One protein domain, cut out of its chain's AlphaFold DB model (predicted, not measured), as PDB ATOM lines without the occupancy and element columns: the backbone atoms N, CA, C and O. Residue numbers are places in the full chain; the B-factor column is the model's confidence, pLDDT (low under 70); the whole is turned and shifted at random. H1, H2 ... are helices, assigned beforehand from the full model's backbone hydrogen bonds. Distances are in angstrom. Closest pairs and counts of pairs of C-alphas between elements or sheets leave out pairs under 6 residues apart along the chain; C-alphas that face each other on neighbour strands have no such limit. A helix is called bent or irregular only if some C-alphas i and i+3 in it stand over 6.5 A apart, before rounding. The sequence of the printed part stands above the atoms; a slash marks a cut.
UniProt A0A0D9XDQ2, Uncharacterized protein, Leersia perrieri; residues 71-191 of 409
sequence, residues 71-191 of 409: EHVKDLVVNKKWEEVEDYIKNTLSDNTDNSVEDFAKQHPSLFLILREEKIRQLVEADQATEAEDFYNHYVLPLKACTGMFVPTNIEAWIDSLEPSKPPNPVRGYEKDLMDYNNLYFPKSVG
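What this domain is: This is residues 71 to 191 of the 409 residues of an uncharacterized protein of Leersia perrieri (UniProt A0A0D9XDQ2). A compact bundle of nearly aligned helices is built round H4, which runs through the middle; H5 and H7 pack along two sides of it, running opposite ways to it, and H2 and the short H6 come close to it. H1 folds back on H2, two four-residue helices, H3 and H8, sit at turns of the chain, and a long link of 13 residues joins H6 to H7. The printed part has 121 residues with eight named helices, H1 to H8 in order, and no named strand; the class is all helix. It is compact, with a radius of gyration of the C-alphas of 14.1 A and spans of 41 by 31 by 25 A.

Where its parts are: H1, residues 71 to 78, begins at C-alpha 71 at (15.719, -16.237, 38.694) and is 10.4 A long. H2, residues 82 to 94, is 18.0 A long, and H3 holds residues 104 to 107. H4, residues 109 to 125, begins at C-alpha 109 at (33.656, -4.067, 36.240) and is 23.8 A long. H5, residues 129 to 145, is 24.2 A long, with a kink of 35 degrees near residue 136; it is only just irregular, C-alphas 138 and 141 being 6.6 A apart. H6 holds residues 155 to 160. H7, residues 174 to 185, is 16.4 A long, and H8, residues 187 to 190, ends at C-alpha 190 at (26.284, -20.393, 44.208).

How they stand to each other: H1 and H2 form a helical hairpin at a shallow tilt of 26 degrees; their closest C-alphas, of Val 73 and Val 85, are 6.1 A apart. H2, with residues 90 to 94 alone, only just touches H3, with 3 pairs of C-alphas within 8 A, the closest those of Lys 90 and Phe 104 at 6.6 A. H2 is close to H4 but not clearly touching, the closest C-alphas being those of Glu 86 and Phe 112 at 7.5 A. H4 and H5 form a hairpin at a shallow tilt of 13 degrees, closest at the C-alphas of Ile 120 and Ala 132, 5.5 A. H5 and H6 form another; residues 140 to 144 of H5 touch H6, closest at the C-alphas of Lys 144 and Glu 156, 5.7 A. H4, with residues 111 to 118 alone, touches H7, opposite ways at a shallow tilt of 4 degrees, closest at the C-alphas of Ile 114 and Tyr 174, 6.0 A. H7 and H8 only just touch, with 3 pairs of C-alphas within 8 A, and only at the corner, closest at the C-alphas of Asn 183 and Val 190, 6.7 A. Every O i to N i+4 pair is within hydrogen-bond range in H1, H2, H6 and H7, against 12 of 13 in H4 and 8 of 13 in H5; H3 and H8 are too short for such a pair.

The domain as a whole: The two C-alphas farthest apart, of Asp 98 and Asp 127, are 42.1 A apart. The printed part has no cut, and the link from H6 to H7, residues 161 to 173, is long. The mean pLDDT of the printed part is 86.9; residues 96 to 102 and 168 to 172 are under 70.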
ATOM      1  N   GLU A  71      17.118 -16.421  39.099       94.44
ATOM      2  CA  GLU A  71      15.719 -16.237  38.694       94.44
ATOM      3  C   GLU A  71      15.176 -14.903  39.211       94.44
ATOM      4  O   GLU A  71      14.440 -14.223  38.499       94.44
ATOM      5  N   HIS A  72      15.614 -14.465  40.395       94.38
ATOM      6  CA  HIS A  72      15.301 -13.126  40.891       94.38
ATOM      7  C   HIS A  72      15.901 -12.026  40.002       94.38
ATOM      8  O   HIS A  72      15.201 -11.091  39.616       94.38
ATOM      9  N   VAL A  73      17.174 -12.159  39.603       93.94
ATOM     10  CA  VAL A  73      17.812 -11.218  38.660       93.94
ATOM     11  C   VAL A  73      17.064 -11.183  37.332       93.94
ATOM     12  O   VAL A  73      16.845 -10.113  36.766       93.94
ATOM     13  N   LYS A  74      16.653 -12.348  36.834       93.75
ATOM     14  CA  LYS A  74      15.895 -12.466  35.592       93.75
ATOM     15  C   LYS A  74      14.551 -11.750  35.668       93.75
ATOM     16  O   LYS A  74      14.232 -11.005  34.748       93.75
ATOM     17  N   ASP A  75      13.805 -11.924  36.754       95.62
ATOM     18  CA  ASP A  75      12.547 -11.207  36.974       95.62
ATOM     19  C   ASP A  75      12.759  -9.683  36.969       95.62
ATOM     20  O   ASP A  75      12.064  -8.956  36.260       95.62
ATOM     21  N   LEU A  76      13.781  -9.186  37.669       95.56
ATOM     22  CA  LEU A  76      14.100  -7.756  37.685       95.56
ATOM     23  C   LEU A  76      14.485  -7.216  36.294       95.56
ATOM     24  O   LEU A  76      14.018  -6.141  35.910       95.56
ATOM     25  N   VAL A  77      15.285  -7.960  35.521       92.94
ATOM     26  CA  VAL A  77      15.679  -7.584  34.149       92.94
ATOM     27  C   VAL A  77      14.473  -7.562  33.206       92.94
ATOM     28  O   VAL A  77      14.306  -6.596  32.464       92.94
ATOM     29  N   VAL A  78      13.597  -8.572  33.259       92.38
ATOM     30  CA  VAL A  78      12.360  -8.621  32.454       92.38
ATOM     31  C   VAL A  78      11.447  -7.436  32.775       92.38
ATOM     32  O   VAL A  78      10.863  -6.838  31.873       92.38
ATOM     33  N   ASN A  79      11.376  -7.048  34.048       93.31
ATOM     34  CA  ASN A  79      10.618  -5.887  34.507       93.31
ATOM     35  C   ASN A  79      11.369  -4.546  34.342       93.31
ATOM     36  O   ASN A  79      10.877  -3.519  34.806       93.31
ATOM     37  N   LYS A  80      12.541  -4.530  33.683       92.19
ATOM     38  CA  LYS A  80      13.387  -3.343  33.435       92.19
ATOM     39  C   LYS A  80      13.809  -2.577  34.702       92.19
ATOM     40  O   LYS A  80      14.100  -1.382  34.649       92.19
ATOM     41  N   LYS A  81      13.880  -3.259  35.847       94.38
ATOM     42  CA  LYS A  81      14.246  -2.696  37.157       94.38
ATOM     43  C   LYS A  81      15.766  -2.677  37.359       94.38
ATOM     44  O   LYS A  81      16.299  -3.336  38.245       94.38
ATOM     45  N   TRP A  82      16.483  -1.947  36.506       91.94
ATOM     46  CA  TRP A  82      17.953  -2.000  36.426       91.94
ATOM     47  C   TRP A  82      18.688  -1.579  37.701       91.94
ATOM     48  O   TRP A  82      19.700  -2.186  38.043       91.94
ATOM     49  N   GLU A  83      18.179  -0.574  38.408       91.44
ATOM     50  CA  GLU A  83      18.752  -0.126  39.684       91.44
ATOM     51  C   GLU A  83      18.624  -1.223  40.749       91.44
ATOM     52  O   GLU A  83      19.608  -1.574  41.396       91.44
ATOM     53  N   GLU A  84      17.452  -1.864  40.832       94.00
ATOM     54  CA  GLU A  84      17.211  -2.988  41.745       94.00
ATOM     55  C   GLU A  84      18.124  -4.189  41.428       94.00
ATOM     56  O   GLU A  84      18.552  -4.891  42.344       94.00
ATOM     57  N   VAL A  85      18.470  -4.421  40.151       92.81
ATOM     58  CA  VAL A  85      19.433  -5.467  39.760       92.81
ATOM     59  C   VAL A  85      20.832  -5.160  40.292       92.81
ATOM     60  O   VAL A  85      21.462  -6.030  40.900       92.81
ATOM     61  N   GLU A  86      21.342  -3.947  40.050       90.75
ATOM     62  CA  GLU A  86      22.681  -3.559  40.508       90.75
ATOM     63  C   GLU A  86      22.762  -3.580  42.044       90.75
ATOM     64  O   GLU A  86      23.730  -4.114  42.598       90.75
ATOM     65  N   ASP A  87      21.713  -3.117  42.733       90.88
ATOM     66  CA  ASP A  87      21.605  -3.163  44.192       90.88
ATOM     67  C   ASP A  87      21.555  -4.595  44.728       90.88
ATOM     68  O   ASP A  87      22.269  -4.927  45.680       90.88
ATOM     69  N   TYR A  88      20.762  -5.476  44.114       92.50
ATOM     70  CA  TYR A  88      20.700  -6.884  44.501       92.50
ATOM     71  C   TYR A  88      22.075  -7.549  44.403       92.50
ATOM     72  O   TYR A  88      22.512  -8.236  45.332       92.50
ATOM     73  N   ILE A  89      22.785  -7.320  43.298       90.31
ATOM     74  CA  ILE A  89      24.107  -7.897  43.047       90.31
ATOM     75  C   ILE A  89      25.131  -7.360  44.036       90.31
ATOM     76  O   ILE A  89      25.867  -8.142  44.643       90.31
ATOM     77  N   LYS A  90      25.153  -6.040  44.236       88.75
ATOM     78  CA  LYS A  90      26.036  -5.391  45.201       88.75
ATOM     79  C   LYS A  90      25.793  -5.945  46.603       88.75
ATOM     80  O   LYS A  90      26.745  -6.392  47.236       88.75
ATOM     81  N   ASN A  91      24.546  -5.999  47.059       87.81
ATOM     82  CA  ASN A  91      24.197  -6.449  48.410       87.81
ATOM     83  C   ASN A  91      24.422  -7.951  48.622       87.81
ATOM     84  O   ASN A  91      24.773  -8.384  49.716       87.81
ATOM     85  N   THR A  92      24.211  -8.769  47.594       87.25
ATOM     86  CA  THR A  92      24.381 -10.224  47.701       87.25
ATOM     87  C   THR A  92      25.850 -10.623  47.666       87.25
ATOM     88  O   THR A  92      26.264 -11.518  48.399       87.25
ATOM     89  N   LEU A  93      26.654  -9.989  46.812       84.44
ATOM     90  CA  LEU A  93      28.040 -10.401  46.596       84.44
ATOM     91  C   LEU A  93      29.035  -9.661  47.493       84.44
ATOM     92  O   LEU A  93      30.007 -10.289  47.907       84.44
ATOM     93  N   SER A  94      28.780  -8.399  47.863       81.69
ATOM     94  CA  SER A  94      29.648  -7.673  48.810       81.69
ATOM     95  C   SER A  94      29.643  -8.337  50.186       81.69
ATOM     96  O   SER A  94      30.702  -8.519  50.778       81.69
ATOM     97  N   ASP A  95      28.485  -8.814  50.650       72.69
ATOM     98  CA  ASP A  95      28.360  -9.540  51.926       72.69
ATOM     99  C   ASP A  95      29.099 -10.886  51.928       72.69
ATOM    100  O   ASP A  95      29.413 -11.441  52.979       72.69
ATOM    101  N   ASN A  96      29.391 -11.417  50.740       69.44
ATOM    102  CA  ASN A  96      30.182 -12.626  50.559       69.44
ATOM    103  C   ASN A  96      31.692 -12.332  50.429       69.44
ATOM    104  O   ASN A  96      32.474 -13.267  50.225       69.44
ATOM    105  N   THR A  97      32.112 -11.065  50.537       67.44
ATOM    106  CA  THR A  97      33.516 -10.631  50.504       67.44
ATOM    107  C   THR A  97      33.950 -10.003  51.824       67.44
ATOM    108  O   THR A  97      33.212  -9.237  52.427       67.44
ATOM    109  N   ASP A  98      35.189 -10.268  52.248       59.72
ATOM    110  CA  ASP A  98      35.748  -9.746  53.507       59.72
ATOM    111  C   ASP A  98      36.086  -8.236  53.464       59.72
ATOM    112  O   ASP A  98      36.649  -7.698  54.416       59.72
ATOM    113  N   ASN A  99      35.771  -7.539  52.365       56.69
ATOM    114  CA  ASN A  99      36.127  -6.139  52.160       56.69
ATOM    115  C   ASN A  99      34.866  -5.276  52.030       56.69
ATOM    116  O   ASN A  99      34.071  -5.454  51.112       56.69
ATOM    117  N   SER A 100      34.736  -4.290  52.918       52.69
ATOM    118  CA  SER A 100      33.865  -3.130  52.716       52.69
ATOM    119  C   SER A 100      34.431  -2.314  51.555       52.69
ATOM    120  O   SER A 100      35.557  -1.825  51.652       52.69
ATOM    121  N   VAL A 101      33.711  -2.212  50.435       57.25
ATOM    122  CA  VAL A 101      34.197  -1.468  49.265       57.25
ATOM    123  C   VAL A 101      33.168  -0.426  48.855       57.25
ATOM    124  O   VAL A 101      32.073  -0.751  48.400       57.25
ATOM    125  N   GLU A 102      33.562   0.842  48.991       56.66
ATOM    126  CA  GLU A 102      32.774   2.031  48.637       56.66
ATOM    127  C   GLU A 102      32.432   2.113  47.135       56.66
ATOM    128  O   GLU A 102      31.600   2.925  46.743       56.66
ATOM    129  N   ASP A 103      32.980   1.228  46.290       75.44
ATOM    130  CA  ASP A 103      32.609   1.118  44.875       75.44
ATOM    131  C   ASP A 103      32.822  -0.302  44.300       75.44
ATOM    132  O   ASP A 103      33.785  -0.593  43.580       75.44
ATOM    133  N   PHE A 104      31.914  -1.224  44.640       83.00
ATOM    134  CA  PHE A 104      31.942  -2.623  44.181       83.00
ATOM    135  C   PHE A 104      31.968  -2.757  42.645       83.00
ATOM    136  O   PHE A 104      32.588  -3.680  42.107       83.00
ATOM    137  N   ALA A 105      31.361  -1.807  41.922       81.50
ATOM    138  CA  ALA A 105      31.345  -1.799  40.461       81.50
ATOM    139  C   ALA A 105      32.723  -1.526  39.854       81.50
ATOM    140  O   ALA A 105      33.113  -2.204  38.901       81.50
ATOM    141  N   LYS A 106      33.505  -0.616  40.446       83.81
ATOM    142  CA  LYS A 106      34.903  -0.397  40.041       83.81
ATOM    143  C   LYS A 106      35.800  -1.590  40.336       83.81
ATOM    144  O   LYS A 106      36.748  -1.846  39.594       83.81
ATOM    145  N   GLN A 107      35.509  -2.333  41.402       86.56
ATOM    146  CA  GLN A 107      36.270  -3.530  41.731       86.56
ATOM    147  C   GLN A 107      35.969  -4.674  40.761       86.56
ATOM    148  O   GLN A 107      36.902  -5.348  40.328       86.56
ATOM    149  N   HIS A 108      34.698  -4.872  40.398       90.12
ATOM    150  CA  HIS A 108      34.214  -5.975  39.564       90.12
ATOM    151  C   HIS A 108      33.577  -5.495  38.243       90.12
ATOM    152  O   HIS A 108      32.444  -5.869  37.942       90.12
ATOM    153  N   PRO A 109      34.284  -4.736  37.383       91.19
ATOM    154  CA  PRO A 109      33.656  -4.067  36.240       91.19
ATOM    155  C   PRO A 109      33.008  -5.042  35.250       91.19
ATOM    156  O   PRO A 109      31.950  -4.757  34.705       91.19
ATOM    157  N   SER A 110      33.583  -6.235  35.065       90.62
ATOM    158  CA  SER A 110      33.018  -7.264  34.173       90.62
ATOM    159  C   SER A 110      31.622  -7.725  34.580       90.62
ATOM    160  O   SER A 110      30.823  -8.057  33.715       90.62
ATOM    161  N   LEU A 111      31.354  -7.788  35.886       91.44
ATOM    162  CA  LEU A 111      30.066  -8.229  36.411       91.44
ATOM    163  C   LEU A 111      28.962  -7.263  35.984       91.44
ATOM    164  O   LEU A 111      27.915  -7.680  35.505       91.44
ATOM    165  N   PHE A 112      29.248  -5.968  36.102       91.31
ATOM    166  CA  PHE A 112      28.334  -4.906  35.705       91.31
ATOM    167  C   PHE A 112      28.265  -4.764  34.184       91.31
ATOM    168  O   PHE A 112      27.181  -4.561  33.650       91.31
ATOM    169  N   LEU A 113      29.374  -4.959  33.462       92.25
ATOM    170  CA  LEU A 113      29.371  -4.940  31.995       92.25
ATOM    171  C   LEU A 113      28.411  -5.968  31.390       92.25
ATOM    172  O   LEU A 113      27.761  -5.637  30.409       92.25
ATOM    173  N   ILE A 114      28.255  -7.158  31.987       92.00
ATOM    174  CA  ILE A 114      27.295  -8.172  31.508       92.00
ATOM    175  C   ILE A 114      25.859  -7.621  31.488       92.00
ATOM    176  O   ILE A 114      25.125  -7.821  30.525       92.00
ATOM    177  N   LEU A 115      25.458  -6.901  32.536       92.50
ATOM    178  CA  LEU A 115      24.108  -6.341  32.665       92.50
ATOM    179  C   LEU A 115      23.925  -5.084  31.830       92.50
ATOM    180  O   LEU A 115      22.862  -4.850  31.264       92.50
ATOM    181  N   ARG A 116      24.968  -4.257  31.765       92.69
ATOM    182  CA  ARG A 116      24.950  -3.010  31.006       92.69
ATOM    183  C   ARG A 116      24.931  -3.283  29.502       92.69
ATOM    184  O   ARG A 116      24.232  -2.576  28.788       92.69
ATOM    185  N   GLU A 117      25.616  -4.332  29.045       92.19
ATOM    186  CA  GLU A 117      25.502  -4.877  27.685       92.19
ATOM    187  C   GLU A 117      24.051  -5.267  27.369       92.19
ATOM    188  O   GLU A 117      23.498  -4.836  26.360       92.19
ATOM    189  N   GLU A 118      23.406  -6.002  28.275       92.75
ATOM    190  CA  GLU A 118      22.010  -6.415  28.129       92.75
ATOM    191  C   GLU A 118      21.034  -5.219  28.128       92.75
ATOM    192  O   GLU A 118      20.123  -5.170  27.301       92.75
ATOM    193  N   LYS A 119      21.252  -4.202  28.971       93.38
ATOM    194  CA  LYS A 119      20.446  -2.971  28.952       93.38
ATOM    195  C   LYS A 119      20.619  -2.180  27.656       93.38
ATOM    196  O   LYS A 119      19.620  -1.763  27.075       93.38
ATOM    197  N   ILE A 120      21.857  -1.981  27.191       93.31
ATOM    198  CA  ILE A 120      22.131  -1.295  25.916       93.31
ATOM    199  C   ILE A 120      21.421  -2.021  24.778       93.31
ATOM    200  O   ILE A 120      20.753  -1.379  23.973       93.31
ATOM    201  N   ARG A 121      21.499  -3.355  24.748       90.88
ATOM    202  CA  ARG A 121      20.797  -4.173  23.756       90.88
ATOM    203  C   ARG A 121      19.291  -3.905  23.767       90.88
ATOM    204  O   ARG A 121      18.733  -3.634  22.711       90.88
ATOM    205  N   GLN A 122      18.645  -3.921  24.936       91.75
ATOM    206  CA  GLN A 122      17.207  -3.644  25.039       91.75
ATOM    207  C   GLN A 122      16.833  -2.224  24.584       91.75
ATOM    208  O   GLN A 122      15.781  -2.050  23.972       91.75
ATOM    209  N   LEU A 123      17.674  -1.221  24.856       94.00
ATOM    210  CA  LEU A 123      17.456   0.155  24.396       94.00
ATOM    211  C   LEU A 123      17.606   0.274  22.873       94.00
ATOM    212  O   LEU A 123      16.766   0.889  22.221       94.00
ATOM    213  N   VAL A 124      18.632  -0.358  22.294       91.81
ATOM    214  CA  VAL A 124      18.853  -0.388  20.837       91.81
ATOM    215  C   VAL A 124      17.724  -1.138  20.121       91.81
ATOM    216  O   VAL A 124      17.217  -0.661  19.112       91.81
ATOM    217  N   GLU A 125      17.274  -2.276  20.656       90.94
ATOM    218  CA  GLU A 125      16.141  -3.040  20.107       90.94
ATOM    219  C   GLU A 125      14.807  -2.288  20.194       90.94
ATOM    220  O   GLU A 125      13.924  -2.505  19.364       90.94
ATOM    221  N   ALA A 126      14.664  -1.400  21.177       93.00
ATOM    222  CA  ALA A 126      13.514  -0.517  21.326       93.00
ATOM    223  C   ALA A 126      13.624   0.785  20.503       93.00
ATOM    224  O   ALA A 126      12.764   1.652  20.648       93.00
ATOM    225  N   ASP A 127      14.653   0.926  19.657       93.50
ATOM    226  CA  ASP A 127      14.951   2.129  18.859       93.50
ATOM    227  C   ASP A 127      15.172   3.399  19.713       93.50
ATOM    228  O   ASP A 127      14.920   4.530  19.303       93.50
ATOM    229  N   GLN A 128      15.668   3.223  20.942       95.44
ATOM    230  CA  GLN A 128      15.949   4.298  21.899       95.44
ATOM    231  C   GLN A 128      17.432   4.704  21.858       95.44
ATOM    232  O   GLN A 128      18.139   4.648  22.865       95.44
ATOM    233  N   ALA A 129      17.925   5.108  20.681       92.06
ATOM    234  CA  ALA A 129      19.353   5.355  20.444       92.06
ATOM    235  C   ALA A 129      19.970   6.415  21.379       92.06
ATOM    236  O   ALA A 129      21.050   6.194  21.923       92.06
ATOM    237  N   THR A 130      19.274   7.533  21.618       95.75
ATOM    238  CA  THR A 130      19.759   8.604  22.509       95.75
ATOM    239  C   THR A 130      19.889   8.128  23.954       95.75
ATOM    240  O   THR A 130      20.901   8.379  24.597       95.75
ATOM    241  N   GLU A 131      18.909   7.368  24.453       96.44
ATOM    242  CA  GLU A 131      18.962   6.819  25.813       96.44
ATOM    243  C   GLU A 131      20.078   5.772  25.949       96.44
ATOM    244  O   GLU A 131      20.760   5.716  26.973       96.44
ATOM    245  N   ALA A 132      20.307   4.964  24.907       95.56
ATOM    246  CA  ALA A 132      21.417   4.016  24.871       95.56
ATOM    247  C   ALA A 132      22.779   4.727  24.918       95.56
ATOM    248  O   ALA A 132      23.676   4.278  25.633       95.56
ATOM    249  N   GLU A 133      22.931   5.831  24.183       96.44
ATOM    250  CA  GLU A 133      24.148   6.647  24.165       96.44
ATOM    251  C   GLU A 133      24.403   7.331  25.512       96.44
ATOM    252  O   GLU A 133      25.502   7.206  26.061       96.44
ATOM    253  N   ASP A 134      23.383   7.960  26.096       97.44
ATOM    254  CA  ASP A 134      23.468   8.565  27.427       97.44
ATOM    255  C   ASP A 134      23.848   7.518  28.483       97.44
ATOM    256  O   ASP A 134      24.758   7.726  29.293       97.44
ATOM    257  N   PHE A 135      23.207   6.346  28.438       95.75
ATOM    258  CA  PHE A 135      23.504   5.248  29.348       95.75
ATOM    259  C   PHE A 135      24.934   4.713  29.173       95.75
ATOM    260  O   PHE A 135      25.646   4.504  30.160       95.75
ATOM    261  N   TYR A 136      25.378   4.514  27.930       95.94
ATOM    262  CA  TYR A 136      26.736   4.073  27.626       95.94
ATOM    263  C   TYR A 136      27.774   5.064  28.165       95.94
ATOM    264  O   TYR A 136      28.697   4.662  28.880       95.94
ATOM    265  N   ASN A 137      27.597   6.358  27.899       96.50
ATOM    266  CA  ASN A 137      28.522   7.403  28.330       96.50
ATOM    267  C   ASN A 137      28.573   7.549  29.855       96.50
ATOM    268  O   ASN A 137      29.652   7.755  30.414       96.50
ATOM    269  N   HIS A 138      27.434   7.410  30.539       94.44
ATOM    270  CA  HIS A 138      27.357   7.621  31.983       94.44
ATOM    271  C   HIS A 138      27.771   6.393  32.806       94.44
ATOM    272  O   HIS A 138      28.400   6.538  33.853       94.44
ATOM    273  N   TYR A 139      27.457   5.178  32.344       92.50
ATOM    274  CA  TYR A 139      27.642   3.959  33.139       92.50
ATOM    275  C   TYR A 139      28.661   2.983  32.551       92.50
ATOM    276  O   TYR A 139      29.302   2.253  33.304       92.50
ATOM    277  N   VAL A 140      28.852   2.921  31.235       93.75
ATOM    278  CA  VAL A 140      29.762   1.933  30.626       93.75
ATOM    279  C   VAL A 140      31.149   2.519  30.412       93.75
ATOM    280  O   VAL A 140      32.138   1.949  30.874       93.75
ATOM    281  N   LEU A 141      31.230   3.682  29.772       94.25
ATOM    282  CA  LEU A 141      32.487   4.327  29.413       94.25
ATOM    283  C   LEU A 141      33.428   4.579  30.613       94.25
ATOM    284  O   LEU A 141      34.623   4.294  30.477       94.25
ATOM    285  N   PRO A 142      32.949   5.003  31.806       92.88
ATOM    286  CA  PRO A 142      33.822   5.209  32.965       92.88
ATOM    287  C   PRO A 142      34.528   3.936  33.448       92.88
ATOM    288  O   PRO A 142      35.576   4.018  34.091       92.88
ATOM    289  N   LEU A 143      34.009   2.748  33.112       90.50
ATOM    290  CA  LEU A 143      34.636   1.483  33.494       90.50
ATOM    291  C   LEU A 143      35.977   1.242  32.785       90.50
ATOM    292  O   LEU A 143      36.772   0.446  33.283       90.50
ATOM    293  N   LYS A 144      36.287   1.961  31.692       90.12
ATOM    294  CA  LYS A 144      37.608   1.897  31.036       90.12
ATOM    295  C   LYS A 144      38.744   2.289  31.979       90.12
ATOM    296  O   LYS A 144      39.824   1.719  31.899       90.12
ATOM    297  N   ALA A 145      38.493   3.235  32.883       86.88
ATOM    298  CA  ALA A 145      39.488   3.728  33.830       86.88
ATOM    299  C   ALA A 145      39.647   2.829  35.071       86.88
ATOM    300  O   ALA A 145      40.472   3.118  35.941       86.88
ATOM    301  N   CYS A 146      38.856   1.756  35.196       86.31
ATOM    302  CA  CYS A 146      38.943   0.864  36.345       86.31
ATOM    303  C   CYS A 146      40.288   0.134  36.364       86.31
ATOM    304  O   CYS A 146      40.728  -0.447  35.375       86.31
ATOM    305  N   THR A 147      40.913   0.107  37.538       83.50
ATOM    306  CA  THR A 147      42.144  -0.642  37.790       83.50
ATOM    307  C   THR A 147      41.917  -1.615  38.940       83.50
ATOM    308  O   THR A 147      41.075  -1.393  39.806       83.50
ATOM    309  N   GLY A 148      42.636  -2.738  38.940       83.56
ATOM    310  CA  GLY A 148      42.542  -3.711  40.025       83.56
ATOM    311  C   GLY A 148      42.680  -5.162  39.587       83.56
ATOM    312  O   GLY A 148      42.952  -5.491  38.430       83.56
ATOM    313  N   MET A 149      42.501  -6.063  40.554       85.38
ATOM    314  CA  MET A 149      42.717  -7.495  40.345       85.38
ATOM    315  C   MET A 149      41.611  -8.177  39.533       85.38
ATOM    316  O   MET A 149      41.890  -9.184  38.882       85.38
ATOM    317  N   PHE A 150      40.376  -7.671  39.548       88.44
ATOM    318  CA  PHE A 150      39.247  -8.276  38.825       88.44
ATOM    319  C   PHE A 150      38.897  -7.551  37.518       88.44
ATOM    320  O   PHE A 150      37.897  -7.876  36.877       88.44
ATOM    321  N   VAL A 151      39.749  -6.617  37.092       88.88
ATOM    322  CA  VAL A 151      39.654  -5.971  35.782       88.88
ATOM    323  C   VAL A 151      40.172  -6.940  34.706       88.88
ATOM    324  O   VAL A 151      41.255  -7.515  34.879       88.88
ATOM    325  N   PRO A 152      39.415  -7.177  33.616       87.94
ATOM    326  CA  PRO A 152      39.879  -7.966  32.482       87.94
ATOM    327  C   PRO A 152      41.071  -7.333  31.781       87.94
ATOM    328  O   PRO A 152      41.131  -6.119  31.615       87.94
ATOM    329  N   THR A 153      41.959  -8.165  31.241       84.62
ATOM    330  CA  THR A 153      43.097  -7.698  30.434       84.62
ATOM    331  C   THR A 153      42.690  -6.982  29.146       84.62
ATOM    332  O   THR A 153      43.515  -6.295  28.561       84.62
ATOM    333  N   ASN A 154      41.455  -7.178  28.675       85.06
ATOM    334  CA  ASN A 154      40.940  -6.570  27.450       85.06
ATOM    335  C   ASN A 154      39.613  -5.827  27.688       85.06
ATOM    336  O   ASN A 154      38.688  -5.926  26.883       85.06
ATOM    337  N   ILE A 155      39.492  -5.147  28.835       88.38
ATOM    338  CA  ILE A 155      38.275  -4.405  29.191       88.38
ATOM    339  C   ILE A 155      37.948  -3.308  28.170       88.38
ATOM    340  O   ILE A 155      36.784  -3.147  27.819       88.38
ATOM    341  N   GLU A 156      38.961  -2.615  27.643       90.06
ATOM    342  CA  GLU A 156      38.789  -1.538  26.662       90.06
ATOM    343  C   GLU A 156      38.079  -2.031  25.402       90.06
ATOM    344  O   GLU A 156      37.049  -1.478  25.034       90.06
ATOM    345  N   ALA A 157      38.551  -3.134  24.808       88.00
ATOM    346  CA  ALA A 157      37.931  -3.679  23.605       88.00
ATOM    347  C   ALA A 157      36.519  -4.229  23.853       88.00
ATOM    348  O   ALA A 157      35.710  -4.241  22.928       88.00
ATOM    349  N   TRP A 158      36.217  -4.703  25.071       88.19
ATOM    350  CA  TRP A 158      34.848  -5.092  25.423       88.19
ATOM    351  C   TRP A 158      33.957  -3.854  25.498       88.19
ATOM    352  O   TRP A 158      32.917  -3.830  24.856       88.19
ATOM    353  N   ILE A 159      34.380  -2.797  26.193       92.06
ATOM    354  CA  ILE A 159      33.608  -1.552  26.261       92.06
ATOM    355  C   ILE A 159      33.402  -0.967  24.861       92.06
ATOM    356  O   ILE A 159      32.279  -0.628  24.506       92.06
ATOM    357  N   ASP A 160      34.446  -0.935  24.034       91.25
ATOM    358  CA  ASP A 160      34.334  -0.467  22.654       91.25
ATOM    359  C   ASP A 160      33.346  -1.301  21.839       91.25
ATOM    360  O   ASP A 160      32.691  -0.763  20.952       91.25
ATOM    361  N   SER A 161      33.193  -2.600  22.108       89.12
ATOM    362  CA  SER A 161      32.203  -3.415  21.399       89.12
ATOM    363  C   SER A 161      30.762  -3.195  21.872       89.12
ATOM    364  O   SER A 161      29.867  -3.780  21.272       89.12
ATOM    365  N   LEU A 162      30.539  -2.414  22.935       90.31
ATOM    366  CA  LEU A 162      29.213  -2.067  23.471       90.31
ATOM    367  C   LEU A 162      28.714  -0.690  23.025       90.31
ATOM    368  O   LEU A 162      27.658  -0.252  23.474       90.31
ATOM    369  N   GLU A 163      29.470   0.013  22.186       92.19
ATOM    370  CA  GLU A 163      29.057   1.314  21.671       92.19
ATOM    371  C   GLU A 163      27.704   1.194  20.933       92.19
ATOM    372  O   GLU A 163      27.610   0.380  20.012       92.19
ATOM    373  N   PRO A 164      26.667   1.982  21.284       89.56
ATOM    374  CA  PRO A 164      25.318   1.825  20.718       89.56
ATOM    375  C   PRO A 164      25.235   1.993  19.195       89.56
ATOM    376  O   PRO A 164      24.304   1.498  18.566       89.56
ATOM    377  N   SER A 165      26.216   2.673  18.596       86.38
ATOM    378  CA  SER A 165      26.357   2.839  17.144       86.38
ATOM    379  C   SER A 165      26.753   1.544  16.418       86.38
ATOM    380  O   SER A 165      26.646   1.462  15.192       86.38
ATOM    381  N   LYS A 166      27.233   0.529  17.146       83.00
ATOM    382  CA  LYS A 166      27.686  -0.749  16.592       83.00
ATOM    383  C   LYS A 166      26.548  -1.767  16.571       83.00
ATOM    384  O   LYS A 166      25.700  -1.769  17.461       83.00
ATOM    385  N   PRO A 167      26.533  -2.674  15.577       72.81
ATOM    386  CA  PRO A 167      25.550  -3.744  15.556       72.81
ATOM    387  C   PRO A 167      25.686  -4.595  16.830       72.81
ATOM    388  O   PRO A 167      26.815  -4.930  17.210       72.81
ATOM    389  N   PRO A 168      24.568  -4.964  17.480       65.88
ATOM    390  CA  PRO A 168      24.609  -5.776  18.686       65.88
ATOM    391  C   PRO A 168      25.295  -7.115  18.396       65.88
ATOM    392  O   PRO A 168      25.039  -7.761  17.375       65.88
ATOM    393  N   ASN A 169      26.190  -7.537  19.293       64.81
ATOM    394  CA  ASN A 169      26.840  -8.836  19.166       64.81
ATOM    395  C   ASN A 169      25.802  -9.968  19.275       64.81
ATOM    396  O   ASN A 169      24.848  -9.860  20.049       64.81
ATOM    397  N   PRO A 170      25.984 -11.080  18.538       56.94
ATOM    398  CA  PRO A 170      25.100 -12.231  18.653       56.94
ATOM    399  C   PRO A 170      25.072 -12.757  20.093       56.94
ATOM    400  O   PRO A 170      26.112 -12.943  20.730       56.94
ATOM    401  N   VAL A 171      23.849 -12.987  20.573       54.41
ATOM    402  CA  VAL A 171      23.495 -13.216  21.977       54.41
ATOM    403  C   VAL A 171      24.319 -14.335  22.611       54.41
ATOM    404  O   VAL A 171      24.203 -15.512  22.261       54.41
ATOM    405  N   ARG A 172      25.083 -13.974  23.641       63.72
ATOM    406  CA  ARG A 172      25.408 -14.876  24.743       63.72
ATOM    407  C   ARG A 172      24.470 -14.472  25.885       63.72
ATOM    408  O   ARG A 172      24.468 -13.312  26.270       63.72
ATOM    409  N   GLY A 173      23.611 -15.384  26.350       81.56
ATOM    410  CA  GLY A 173      22.608 -15.058  27.375       81.56
ATOM    411  C   GLY A 173      23.272 -14.519  28.643       81.56
ATOM    412  O   GLY A 173      24.151 -15.190  29.199       81.56
ATOM    413  N   TYR A 174      22.874 -13.320  29.074       89.25
ATOM    414  CA  TYR A 174      23.470 -12.624  30.216       89.25
ATOM    415  C   TYR A 174      23.389 -13.468  31.493       89.25
ATOM    416  O   TYR A 174      24.291 -13.413  32.325       89.25
ATOM    417  N   GLU A 175      22.366 -14.318  31.632       91.88
ATOM    418  CA  GLU A 175      22.192 -15.187  32.794       91.88
ATOM    419  C   GLU A 175      23.353 -16.168  32.925       91.88
ATOM    420  O   GLU A 175      23.891 -16.396  34.011       91.88
ATOM    421  N   LYS A 176      23.777 -16.733  31.792       89.12
ATOM    422  CA  LYS A 176      24.898 -17.668  31.744       89.12
ATOM    423  C   LYS A 176      26.207 -16.963  32.069       89.12
ATOM    424  O   LYS A 176      27.010 -17.525  32.808       89.12
ATOM    425  N   ASP A 177      26.407 -15.755  31.554       90.44
ATOM    426  CA  ASP A 177      27.619 -14.975  31.806       90.44
ATOM    427  C   ASP A 177      27.701 -14.515  33.272       90.44
ATOM    428  O   ASP A 177      28.769 -14.614  33.880       90.44
ATOM    429  N   LEU A 178      26.577 -14.118  33.881       91.81
ATOM    430  CA  LEU A 178      26.488 -13.821  35.316       91.81
ATOM    431  C   LEU A 178      26.809 -15.050  36.166       91.81
ATOM    432  O   LEU A 178      27.613 -14.979  37.098       91.81
ATOM    433  N   MET A 179      26.219 -16.199  35.832       91.44
ATOM    434  CA  MET A 179      26.486 -17.447  36.544       91.44
ATOM    435  C   MET A 179      27.936 -17.896  36.377       91.44
ATOM    436  O   MET A 179      28.550 -18.354  37.340       91.44
ATOM    437  N   ASP A 180      28.515 -17.760  35.185       90.69
ATOM    438  CA  ASP A 180      29.920 -18.075  34.936       90.69
ATOM    439  C   ASP A 180      30.845 -17.152  35.752       90.69
ATOM    440  O   ASP A 180      31.797 -17.635  36.376       90.69
ATOM    441  N   TYR A 181      30.521 -15.856  35.849       91.94
ATOM    442  CA  TYR A 181      31.242 -14.896  36.687       91.94
ATOM    443  C   TYR A 181      31.165 -15.254  38.178       91.94
ATOM    444  O   TYR A 181      32.191 -15.322  38.865       91.94
ATOM    445  N   ASN A 182      29.969 -15.556  38.682       90.69
ATOM    446  CA  ASN A 182      29.770 -15.922  40.084       90.69
ATOM    447  C   ASN A 182      30.442 -17.254  40.427       90.69
ATOM    448  O   ASN A 182      31.079 -17.371  41.472       90.69
ATOM    449  N   ASN A 183      30.408 -18.236  39.524       88.81
ATOM    450  CA  ASN A 183      31.145 -19.492  39.687       88.81
ATOM    451  C   ASN A 183      32.666 -19.293  39.771       88.81
ATOM    452  O   ASN A 183      33.357 -20.104  40.401       88.81
ATOM    453  N   LEU A 184      33.181 -18.249  39.119       89.44
ATOM    454  CA  LEU A 184      34.603 -17.935  39.040       89.44
ATOM    455  C   LEU A 184      35.107 -17.164  40.273       89.44
ATOM    456  O   LEU A 184      36.167 -17.495  40.818       89.44
ATOM    457  N   TYR A 185      34.357 -16.152  40.717       87.94
ATOM    458  CA  TYR A 185      34.794 -15.223  41.769       87.94
ATOM    459  C   TYR A 185      34.062 -15.387  43.102       87.94
ATOM    460  O   TYR A 185      34.666 -15.144  44.145       87.94
ATOM    461  N   PHE A 186      32.825 -15.885  43.092       87.75
ATOM    462  CA  PHE A 186      31.973 -16.027  44.276       87.75
ATOM    463  C   PHE A 186      31.410 -17.450  44.428       87.75
ATOM    464  O   PHE A 186      30.201 -17.619  44.604       87.75
ATOM    465  N   PRO A 187      32.242 -18.511  44.406       83.56
ATOM    466  CA  PRO A 187      31.759 -19.895  44.380       83.56
ATOM    467  C   PRO A 187      30.852 -20.250  45.572       83.56
ATOM    468  O   PRO A 187      29.937 -21.057  45.428       83.56
ATOM    469  N   LYS A 188      31.053 -19.615  46.735       82.19
ATOM    470  CA  LYS A 188      30.201 -19.808  47.919       82.19
ATOM    471  C   LYS A 188      28.764 -19.323  47.694       82.19
ATOM    472  O   LYS A 188      27.839 -20.009  48.116       82.19
ATOM    473  N   SER A 189      28.584 -18.205  46.988       82.19
ATOM    474  CA  SER A 189      27.263 -17.615  46.706       82.19
ATOM    475  C   SER A 189      26.377 -18.519  45.842       82.19
ATOM    476  O   SER A 189      25.160 -18.441  45.908       82.19
ATOM    477  N   VAL A 190      26.981 -19.430  45.078       80.50
ATOM    478  CA  VAL A 190      26.284 -20.393  44.208       80.50
ATOM    479  C   VAL A 190      26.314 -21.817  44.777       80.50
ATOM    480  O   VAL A 190      26.099 -22.792  44.060       80.50
ATOM    481  N   GLY A 191      26.629 -21.971  46.069       75.62
ATOM    482  CA  GLY A 191      26.664 -23.272  46.748       75.62
ATOM    483  C   GLY A 191      27.768 -24.217  46.255       75.62
ATOM    484  O   GLY A 191      27.740 -25.420  46.535       75.62
TER     485      GLY A 191